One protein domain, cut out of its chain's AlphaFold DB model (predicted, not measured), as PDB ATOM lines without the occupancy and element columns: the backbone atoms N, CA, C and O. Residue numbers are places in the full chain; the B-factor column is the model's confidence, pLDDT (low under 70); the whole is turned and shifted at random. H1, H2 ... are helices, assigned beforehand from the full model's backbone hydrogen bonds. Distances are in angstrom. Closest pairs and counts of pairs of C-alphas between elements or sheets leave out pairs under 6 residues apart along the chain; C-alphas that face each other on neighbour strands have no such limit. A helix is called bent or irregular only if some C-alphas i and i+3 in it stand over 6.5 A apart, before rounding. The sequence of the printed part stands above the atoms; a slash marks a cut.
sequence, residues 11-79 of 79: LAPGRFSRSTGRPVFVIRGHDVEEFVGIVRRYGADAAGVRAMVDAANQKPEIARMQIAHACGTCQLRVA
ATOM      1  N   LEU A  11     -55.038  -6.173  27.968       58.34
ATOM      2  CA  LEU A  11     -54.655  -7.264  27.089       58.34
ATOM      3  C   LEU A  11     -55.668  -7.493  25.947       58.34
ATOM      4  O   LEU A  11     -55.888  -8.624  25.522       58.34
ATOM      5  N   ALA A  12     -56.328  -6.451  25.452       61.50
ATOM      6  CA  ALA A  12     -57.195  -6.586  24.278       61.50
ATOM      7  C   ALA A  12     -56.342  -6.616  22.989       61.50
ATOM      8  O   ALA A  12     -55.441  -5.777  22.875       61.50
ATOM      9  N   PRO A  13     -56.593  -7.535  22.035       62.66
ATOM     10  CA  PRO A  13     -55.941  -7.497  20.726       62.66
ATOM     11  C   PRO A  13     -56.234  -6.162  20.020       62.66
ATOM     12  O   PRO A  13     -57.339  -5.633  20.125       62.66
ATOM     13  N   GLY A  14     -55.228  -5.595  19.345       71.88
ATOM     14  CA  GLY A  14     -55.358  -4.320  18.625       71.88
ATOM     15  C   GLY A  14     -55.283  -3.060  19.497       71.88
ATOM     16  O   GLY A  14     -55.680  -1.983  19.060       71.88
ATOM     17  N   ARG A  15     -54.789  -3.154  20.738       80.06
ATOM     18  CA  ARG A  15     -54.568  -1.975  21.586       80.06
ATOM     19  C   ARG A  15     -53.383  -1.153  21.080       80.06
ATOM     20  O   ARG A  15     -52.285  -1.680  20.944       80.06
ATOM     21  N   PHE A  16     -53.585   0.153  20.931       86.94
ATOM     22  CA  PHE A  16     -52.520   1.122  20.680       86.94
ATOM     23  C   PHE A  16     -52.234   1.949  21.936       86.94
ATOM     24  O   PHE A  16     -53.139   2.289  22.708       86.94
ATOM     25  N   SER A  17     -50.959   2.244  22.170       85.44
ATOM     26  CA  SER A  17     -50.512   3.114  23.253       85.44
ATOM     27  C   SER A  17     -50.981   4.541  22.985       85.44
ATOM     28  O   SER A  17     -50.746   5.083  21.910       85.44
ATOM     29  N   ARG A  18     -51.620   5.176  23.973       87.56
ATOM     30  CA  ARG A  18     -52.108   6.560  23.838       87.56
ATOM     31  C   ARG A  18     -50.980   7.586  23.741       87.56
ATOM     32  O   ARG A  18     -51.184   8.631  23.143       87.56
ATOM     33  N   SER A  19     -49.823   7.303  24.338       90.88
ATOM     34  CA  SER A  19     -48.676   8.216  24.338       90.88
ATOM     35  C   SER A  19     -47.810   8.077  23.091       90.88
ATOM     36  O   SER A  19     -47.279   9.068  22.610       90.88
ATOM     37  N   THR A  20     -47.658   6.858  22.568       90.31
ATOM     38  CA  THR A  20     -46.759   6.593  21.429       90.31
ATOM     39  C   THR A  20     -47.493   6.325  20.120       90.31
ATOM     40  O   THR A  20     -46.863   6.307  19.070       90.31
ATOM     41  N   GLY A  21     -48.802   6.060  20.159       92.62
ATOM     42  CA  GLY A  21     -49.590   5.679  18.985       92.62
ATOM     43  C   GLY A  21     -49.217   4.318  18.388       92.62
ATOM     44  O   GLY A  21     -49.702   3.984  17.314       92.62
ATOM     45  N   ARG A  22     -48.357   3.525  19.045       89.88
ATOM     46  CA  ARG A  22     -47.874   2.225  18.549       89.88
ATOM     47  C   ARG A  22     -48.693   1.063  19.114       89.88
ATOM     48  O   ARG A  22     -49.213   1.186  20.229       89.88
ATOM     49  N   PRO A  23     -48.807  -0.064  18.389       86.62
ATOM     50  CA  PRO A  23     -49.470  -1.252  18.907       86.62
ATOM     51  C   PRO A  23     -48.750  -1.764  20.159       86.62
ATOM     52  O   PRO A  23     -47.520  -1.771  20.233       86.62
ATOM     53  N   VAL A  24     -49.530  -2.173  21.156       85.56
ATOM     54  CA  VAL A  24     -49.036  -2.762  22.401       85.56
ATOM     55  C   VAL A  24     -49.047  -4.275  22.243       85.56
ATOM     56  O   VAL A  24     -50.112  -4.896  22.230       85.56
ATOM     57  N   PHE A  25     -47.858  -4.860  22.136       83.62
ATOM     58  CA  PHE A  25     -47.677  -6.307  22.104       83.62
ATOM     59  C   PHE A  25     -47.475  -6.855  23.509       83.62
ATOM     60  O   PHE A  25     -46.909  -6.198  24.383       83.62
ATOM     61  N   VAL A  26     -47.966  -8.068  23.719       82.81
ATOM     62  CA  VAL A  26     -47.920  -8.762  25.001       82.81
ATOM     63  C   VAL A  26     -47.730 -10.243  24.737       82.81
ATOM     64  O   VAL A  26     -48.384 -10.787  23.852       82.81
ATOM     65  N   ILE A  27     -46.868 -10.876  25.525       86.56
ATOM     66  CA  ILE A  27     -46.666 -12.323  25.468       86.56
ATOM     67  C   ILE A  27     -47.821 -13.002  26.208       86.56
ATOM     68  O   ILE A  27     -48.187 -12.621  27.326       86.56
ATOM     69  N   ARG A  28     -48.418 -14.002  25.572       84.56
ATOM     70  CA  ARG A  28     -49.472 -14.871  26.092       84.56
ATOM     71  C   ARG A  28     -48.918 -16.240  26.424       84.56
ATOM     72  O   ARG A  28     -47.863 -16.632  25.945       84.56
ATOM     73  N   GLY A  29     -49.688 -16.990  27.214       88.88
ATOM     74  CA  GLY A  29     -49.367 -18.388  27.505       88.88
ATOM     75  C   GLY A  29     -49.137 -19.200  26.228       88.88
ATOM     76  O   GLY A  29     -48.115 -19.868  26.125       88.88
ATOM     77  N   HIS A  30     -50.006 -19.042  25.222       91.62
ATOM     78  CA  HIS A  30     -49.860 -19.763  23.953       91.62
ATOM     79  C   HIS A  30     -48.586 -19.394  23.182       91.62
ATOM     80  O   HIS A  30     -47.986 -20.281  22.588       91.62
ATOM     81  N   ASP A  31     -48.130 -18.134  23.228       90.19
ATOM     82  CA  ASP A  31     -46.877 -17.731  22.572       90.19
ATOM     83  C   ASP A  31     -45.683 -18.494  23.180       90.19
ATOM     84  O   ASP A  31     -44.775 -18.930  22.474       90.19
ATOM     85  N   VAL A  32     -45.702 -18.703  24.503       93.38
ATOM     86  CA  VAL A  32     -44.668 -19.466  25.222       93.38
ATOM     87  C   VAL A  32     -44.773 -20.963  24.925       93.38
ATOM     88  O   VAL A  32     -43.757 -21.630  24.741       93.38
ATOM     89  N   GLU A  33     -45.987 -21.507  24.867       95.44
ATOM     90  CA  GLU A  33     -46.221 -22.915  24.526       95.44
ATOM     91  C   GLU A  33     -45.754 -23.235  23.099       95.44
ATOM     92  O   GLU A  33     -45.055 -24.230  22.885       95.44
ATOM     93  N   GLU A  34     -46.078 -22.370  22.135       93.69
ATOM     94  CA  GLU A  34     -45.610 -22.482  20.755       93.69
ATOM     95  C   GLU A  34     -44.086 -22.393  20.689       93.69
ATOM     96  O   GLU A  34     -43.452 -23.266  20.092       93.69
ATOM     97  N   PHE A  35     -43.491 -21.409  21.368       93.50
ATOM     98  CA  PHE A  35     -42.040 -21.273  21.478       93.50
ATOM     99  C   PHE A  35     -41.378 -22.576  21.948       93.50
ATOM    100  O   PHE A  35     -40.467 -23.087  21.290       93.50
ATOM    101  N   VAL A  36     -41.872 -23.169  23.041       95.00
ATOM    102  CA  VAL A  36     -41.361 -24.449  23.555       95.00
ATOM    103  C   VAL A  36     -41.518 -25.555  22.508       95.00
ATOM    104  O   VAL A  36     -40.595 -26.345  22.301       95.00
ATOM    105  N   GLY A  37     -42.658 -25.617  21.818       95.94
ATOM    106  CA  GLY A  37     -42.912 -26.598  20.764       95.94
ATOM    107  C   GLY A  37     -41.992 -26.458  19.545       95.94
ATOM    108  O   GLY A  37     -41.598 -27.468  18.955       95.94
ATOM    109  N   ILE A  38     -41.635 -25.233  19.158       95.81
ATOM    110  CA  ILE A  38     -40.704 -24.949  18.058       95.81
ATOM    111  C   ILE A  38     -39.281 -25.337  18.453       95.81
ATOM    112  O   ILE A  38     -38.653 -26.125  17.746       95.81
ATOM    113  N   VAL A  39     -38.798 -24.880  19.612       96.38
ATOM    114  CA  VAL A  39     -37.437 -25.194  20.081       96.38
ATOM    115  C   VAL A  39     -37.252 -26.701  20.274       96.38
ATOM    116  O   VAL A  39     -36.216 -27.239  19.895       96.38
ATOM    117  N   ARG A  40     -38.260 -27.414  20.795       96.19
ATOM    118  CA  ARG A  40     -38.190 -28.876  20.973       96.19
ATOM    119  C   ARG A  40     -38.111 -29.653  19.659       96.19
ATOM    120  O   ARG A  40     -37.521 -30.726  19.651       96.19
ATOM    121  N   ARG A  41     -38.731 -29.159  18.583       96.88
ATOM    122  CA  ARG A  41     -38.771 -29.858  17.285       96.88
ATOM    123  C   ARG A  41     -37.608 -29.489  16.375       96.88
ATOM    124  O   ARG A  41     -37.096 -30.360  15.683       96.88
ATOM    125  N   TYR A  42     -37.212 -28.221  16.373       95.81
ATOM    126  CA  TYR A  42     -36.276 -27.683  15.384       95.81
ATOM    127  C   TYR A  42     -34.963 -27.179  15.993       95.81
ATOM    128  O   TYR A  42     -34.021 -26.889  15.265       95.81
ATOM    129  N   GLY A  43     -34.864 -27.115  17.323       94.38
ATOM    130  CA  GLY A  43     -33.683 -26.608  18.018       94.38
ATOM    131  C   GLY A  43     -33.633 -25.078  18.102       94.38
ATOM    132  O   GLY A  43     -34.377 -24.358  17.437       94.38
ATOM    133  N   ALA A  44     -32.743 -24.573  18.961       94.69
ATOM    134  CA  ALA A  44     -32.647 -23.149  19.293       94.69
ATOM    135  C   ALA A  44     -32.095 -22.275  18.153       94.69
ATOM    136  O   ALA A  44     -32.483 -21.112  18.044       94.69
ATOM    137  N   ASP A  45     -31.214 -22.820  17.310       94.44
ATOM    138  CA  ASP A  45     -30.614 -22.076  16.193       94.44
ATOM    139  C   ASP A  45     -31.629 -21.841  15.077       94.44
ATOM    140  O   ASP A  45     -31.812 -20.708  14.640       94.44
ATOM    141  N   ALA A  46     -32.356 -22.891  14.679       92.06
ATOM    142  CA  ALA A  46     -33.418 -22.782  13.681       92.06
ATOM    143  C   ALA A  46     -34.568 -21.879  14.159       92.06
ATOM    144  O   ALA A  46     -35.205 -21.208  13.355       92.06
ATOM    145  N   ALA A  47     -34.810 -21.837  15.472       91.69
ATOM    146  CA  ALA A  47     -35.779 -20.940  16.092       91.69
ATOM    147  C   ALA A  47     -35.258 -19.498  16.279       91.69
ATOM    148  O   ALA A  47     -36.023 -18.635  16.702       91.69
ATOM    149  N   GLY A  48     -33.978 -19.222  15.999       93.81
ATOM    150  CA  GLY A  48     -33.383 -17.888  16.121       93.81
ATOM    151  C   GLY A  48     -33.216 -17.384  17.560       93.81
ATOM    152  O   GLY A  48     -33.110 -16.180  17.778       93.81
ATOM    153  N   VAL A  49     -33.191 -18.277  18.555       94.75
ATOM    154  CA  VAL A  49     -33.186 -17.922  19.991       94.75
ATOM    155  C   VAL A  49     -31.950 -18.409  20.747       94.75
ATOM    156  O   VAL A  49     -31.956 -18.470  21.976       94.75
ATOM    157  N   ARG A  50     -30.866 -18.737  20.033       95.06
ATOM    158  CA  ARG A  50     -29.601 -19.203  20.627       95.06
ATOM    159  C   ARG A  50     -29.129 -18.310  21.777       95.06
ATOM    160  O   ARG A  50     -28.911 -18.806  22.875       95.06
ATOM    161  N   ALA A  51     -29.110 -16.993  21.569       95.88
ATOM    162  CA  ALA A  51     -28.694 -16.035  22.593       95.88
ATOM    163  C   ALA A  51     -29.556 -16.084  23.871       95.88
ATOM    164  O   ALA A  51     -29.031 -15.912  24.968       95.88
ATOM    165  N   MET A  52     -30.863 -16.355  23.758       94.00
ATOM    166  CA  MET A  52     -31.736 -16.506  24.931       94.00
ATOM    167  C   MET A  52     -31.400 -17.775  25.714       94.00
ATOM    168  O   MET A  52     -31.379 -17.752  26.943       94.00
ATOM    169  N   VAL A  53     -31.133 -18.875  25.007       93.69
ATOM    170  CA  VAL A  53     -30.738 -20.147  25.624       93.69
ATOM    171  C   VAL A  53     -29.385 -20.008  26.311       93.69
ATOM    172  O   VAL A  53     -29.225 -20.448  27.448       93.69
ATOM    173  N   ASP A  54     -28.427 -19.359  25.658       95.44
ATOM    174  CA  ASP A  54     -27.098 -19.144  26.220       95.44
ATOM    175  C   ASP A  54     -27.176 -18.254  27.467       95.44
ATOM    176  O   ASP A  54     -26.612 -18.608  28.499       95.44
ATOM    177  N   ALA A  55     -27.949 -17.165  27.421       95.25
ATOM    178  CA  ALA A  55     -28.184 -16.303  28.578       95.25
ATOM    179  C   ALA A  55     -28.856 -17.052  29.743       95.25
ATOM    180  O   ALA A  55     -28.464 -16.875  30.894       95.25
ATOM    181  N   ALA A  56     -29.830 -17.924  29.462       92.75
ATOM    182  CA  ALA A  56     -30.505 -18.719  30.490       92.75
ATOM    183  C   ALA A  56     -29.580 -19.753  31.158       92.75
ATOM    184  O   ALA A  56     -29.774 -20.082  32.326       92.75
ATOM    185  N   ASN A  57     -28.584 -20.263  30.427       95.19
ATOM    186  CA  ASN A  57     -27.596 -21.214  30.943       95.19
ATOM    187  C   ASN A  57     -26.403 -20.539  31.640       95.19
ATOM    188  O   ASN A  57     -25.607 -21.219  32.293       95.19
ATOM    189  N   GLN A  58     -26.251 -19.221  31.510       95.06
ATOM    190  CA  GLN A  58     -25.221 -18.470  32.216       95.06
ATOM    191  C   GLN A  58     -25.587 -18.255  33.687       95.06
ATOM    192  O   GLN A  58     -26.748 -18.289  34.098       95.06
ATOM    193  N   LYS A  59     -24.562 -18.013  34.510       90.94
ATOM    194  CA  LYS A  59     -24.785 -17.567  35.888       90.94
ATOM    195  C   LYS A  59     -25.468 -16.191  35.865       90.94
ATOM    196  O   LYS A  59     -25.127 -15.381  35.006       90.94
ATOM    197  N   PRO A  60     -26.373 -15.897  36.817       88.31
ATOM    198  CA  PRO A  60     -26.965 -14.572  36.929       88.31
ATOM    199  C   PRO A  60     -25.883 -13.503  37.073       88.31
ATOM    200  O   PRO A  60     -25.001 -13.633  37.922       88.31
ATOM    201  N   GLU A  61     -25.989 -12.441  36.281       88.50
ATOM    202  CA  GLU A  61     -25.105 -11.274  36.377       88.50
ATOM    203  C   GLU A  61     -25.230 -10.599  37.750       88.50
ATOM    204  O   GLU A  61     -24.239 -10.210  38.362       88.50
ATOM    205  N   ILE A  62     -26.456 -10.546  38.272       84.81
ATOM    206  CA  ILE A  62     -26.758 -10.013  39.597       84.81
ATOM    207  C   ILE A  62     -27.046 -11.175  40.540       84.81
ATOM    208  O   ILE A  62     -28.030 -11.906  40.396       84.81
ATOM    209  N   ALA A  63     -26.190 -11.335  41.548       80.50
ATOM    210  CA  ALA A  63     -26.394 -12.343  42.575       80.50
ATOM    211  C   ALA A  63     -27.660 -12.039  43.392       80.50
ATOM    212  O   ALA A  63     -27.992 -10.886  43.666       80.50
ATOM    213  N   ARG A  64     -28.337 -13.081  43.886       75.44
ATOM    214  CA  ARG A  64     -29.554 -12.938  44.707       75.44
ATOM    215  C   ARG A  64     -29.362 -12.011  45.918       75.44
ATOM    216  O   ARG A  64     -30.276 -11.269  46.267       75.44
ATOM    217  N   MET A  65     -28.173 -12.028  46.522       72.50
ATOM    218  CA  MET A  65     -27.801 -11.123  47.615       72.50
ATOM    219  C   MET A  65     -27.811  -9.653  47.170       72.50
ATOM    220  O   MET A  65     -28.352  -8.807  47.872       72.50
ATOM    221  N   GLN A  66     -27.293  -9.345  45.979       72.12
ATOM    222  CA  GLN A  66     -27.275  -7.979  45.448       72.12
ATOM    223  C   GLN A  66     -28.689  -7.446  45.176       72.12
ATOM    224  O   GLN A  66     -28.953  -6.278  45.447       72.12
ATOM    225  N   ILE A  67     -29.632  -8.296  44.747       74.56
ATOM    226  CA  ILE A  67     -31.047  -7.910  44.575       74.56
ATOM    227  C   ILE A  67     -31.663  -7.470  45.913       74.56
ATOM    228  O   ILE A  67     -32.363  -6.459  45.974       74.56
ATOM    229  N   ALA A  68     -31.378  -8.203  46.995       72.12
ATOM    230  CA  ALA A  68     -31.851  -7.858  48.336       72.12
ATOM    231  C   ALA A  68     -31.276  -6.518  48.831       72.12
ATOM    232  O   ALA A  68     -31.979  -5.750  49.489       72.12
ATOM    233  N   HIS A  69     -30.024  -6.207  48.481       70.94
ATOM    234  CA  HIS A  69     -29.436  -4.901  48.770       70.94
ATOM    235  C   HIS A  69     -30.047  -3.779  47.922       70.94
ATOM    236  O   HIS A  69     -30.296  -2.704  48.460       70.94
ATOM    237  N   ALA A  70     -30.333  -4.037  46.642       72.94
ATOM    238  CA  ALA A  70     -30.848  -3.045  45.702       72.94
ATOM    239  C   ALA A  70     -32.285  -2.595  46.004       72.94
ATOM    240  O   ALA A  70     -32.613  -1.429  45.807       72.94
ATOM    241  N   CYS A  71     -33.157  -3.491  46.485       73.12
ATOM    242  CA  CYS A  71     -34.557  -3.130  46.736       73.12
ATOM    243  C   CYS A  71     -34.778  -2.376  48.059       73.12
ATOM    244  O   CYS A  71     -35.848  -1.804  48.257       73.12
ATOM    245  N   GLY A  72     -33.816  -2.407  48.993       69.69
ATOM    246  CA  GLY A  72     -33.912  -1.786  50.324       69.69
ATOM    247  C   GLY A  72     -34.929  -2.438  51.278       69.69
ATOM    248  O   GLY A  72     -34.712  -2.465  52.485       69.69
ATOM    249  N   THR A  73     -36.001  -3.053  50.768       68.69
ATOM    250  CA  THR A  73     -37.052  -3.708  51.567       68.69
ATOM    251  C   THR A  73     -36.583  -5.010  52.209       68.69
ATOM    252  O   THR A  73     -37.042  -5.373  53.290       68.69
ATOM    253  N   CYS A  74     -35.664  -5.732  51.562       64.44
ATOM    254  CA  CYS A  74     -35.118  -6.968  52.117       64.44
ATOM    255  C   CYS A  74     -34.174  -6.717  53.304       64.44
ATOM    256  O   CYS A  74     -34.087  -7.581  54.172       64.44
ATOM    257  N   GLN A  75     -33.523  -5.549  53.386       61.97
ATOM    258  CA  GLN A  75     -32.674  -5.186  54.530       61.97
ATOM    259  C   GLN A  75     -33.501  -4.885  55.794       61.97
ATOM    260  O   GLN A  75     -33.081  -5.224  56.893       61.97
ATOM    261  N   LEU A  76     -34.722  -4.355  55.640       61.84
ATOM    262  CA  LEU A  76     -35.631  -4.037  56.754       61.84
ATOM    263  C   LEU A  76     -36.130  -5.263  57.542       61.84
ATOM    264  O   LEU A  76     -36.739  -5.093  58.588       61.84
ATOM    265  N   ARG A  77     -35.925  -6.490  57.039       59.62
ATOM    266  CA  ARG A  77     -36.314  -7.734  57.734       59.62
ATOM    267  C   ARG A  77     -35.175  -8.389  58.517       59.62
ATOM    268  O   ARG A  77     -35.421  -9.379  59.197       59.62
ATOM    269  N   VAL A  78     -33.945  -7.908  58.338       60.47
ATOM    270  CA  VAL A  78     -32.742  -8.438  59.002       60.47
ATOM    271  C   VAL A  78     -32.306  -7.534  60.166       60.47
ATOM    272  O   VAL A  78     -31.541  -7.983  61.014       60.47
ATOM    273  N   ALA A  79     -32.803  -6.292  60.204       53.50
ATOM    274  CA  ALA A  79     -32.665  -5.368  61.329       53.50
ATOM    275  C   ALA A  79     -33.672  -5.668  62.449       53.50
ATOM    276  O   ALA A  79     -34.807  -6.086  62.119       53.50
TER     277      ALA A  79
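AT A GLANCE: This is residues 11 to 79 of the 79 residues of the protein "PhageMetallopep domain-containing protein" of Ensifer sp. NM-2 (UniProt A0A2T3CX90). Three helices form an open frame without a packed core: H1 and the folded-back loop of residues 11 to 28 make one long arm, H2 the crossbar, and H3 a short second arm. The printed part has 69 residues, with H1, H2 and H3 in chain order and no named strand. It is all helix by class, with under half of the residues, 34, in named elements. The whole is extended and flat, with a radius of gyration of the C-alphas of 18.6 A and spans of 48 by 37 by 19 A.

IN THESE COORDINATES: H1, residues 29 to 46, begins at C-alpha 29 (-49.367, -18.388, 27.505) and measures 21.6 A; it is irregular, C-alphas 41 and 44 being 9.3 A apart, with a kink of 86 degrees near residue 40. H2 is residues 50 to 57, 10.7 A. H3, residues 64 to 71, 11.2 A, ends at C-alpha 71 (-34.557, -3.130, 46.736).

HOW THE PARTS SIT: H1 and H2 are close but not clearly touching, about perpendicular at 73 degrees; their closest C-alphas, Ala 44 and Arg 50, are 5.2 A apart. H3 is apart from H1 and H2. Every O i to N i+4 pair is within hydrogen-bond range in H2 and H3, and 11 of 14 in H1.

THE WHOLE: The farthest C-alphas, Tyr 42 and Ala 79, are 51.2 A apart. The printed part has no cut and no long link between helices. Residues 11 to 13 and 72 to 79 have pLDDT under 70.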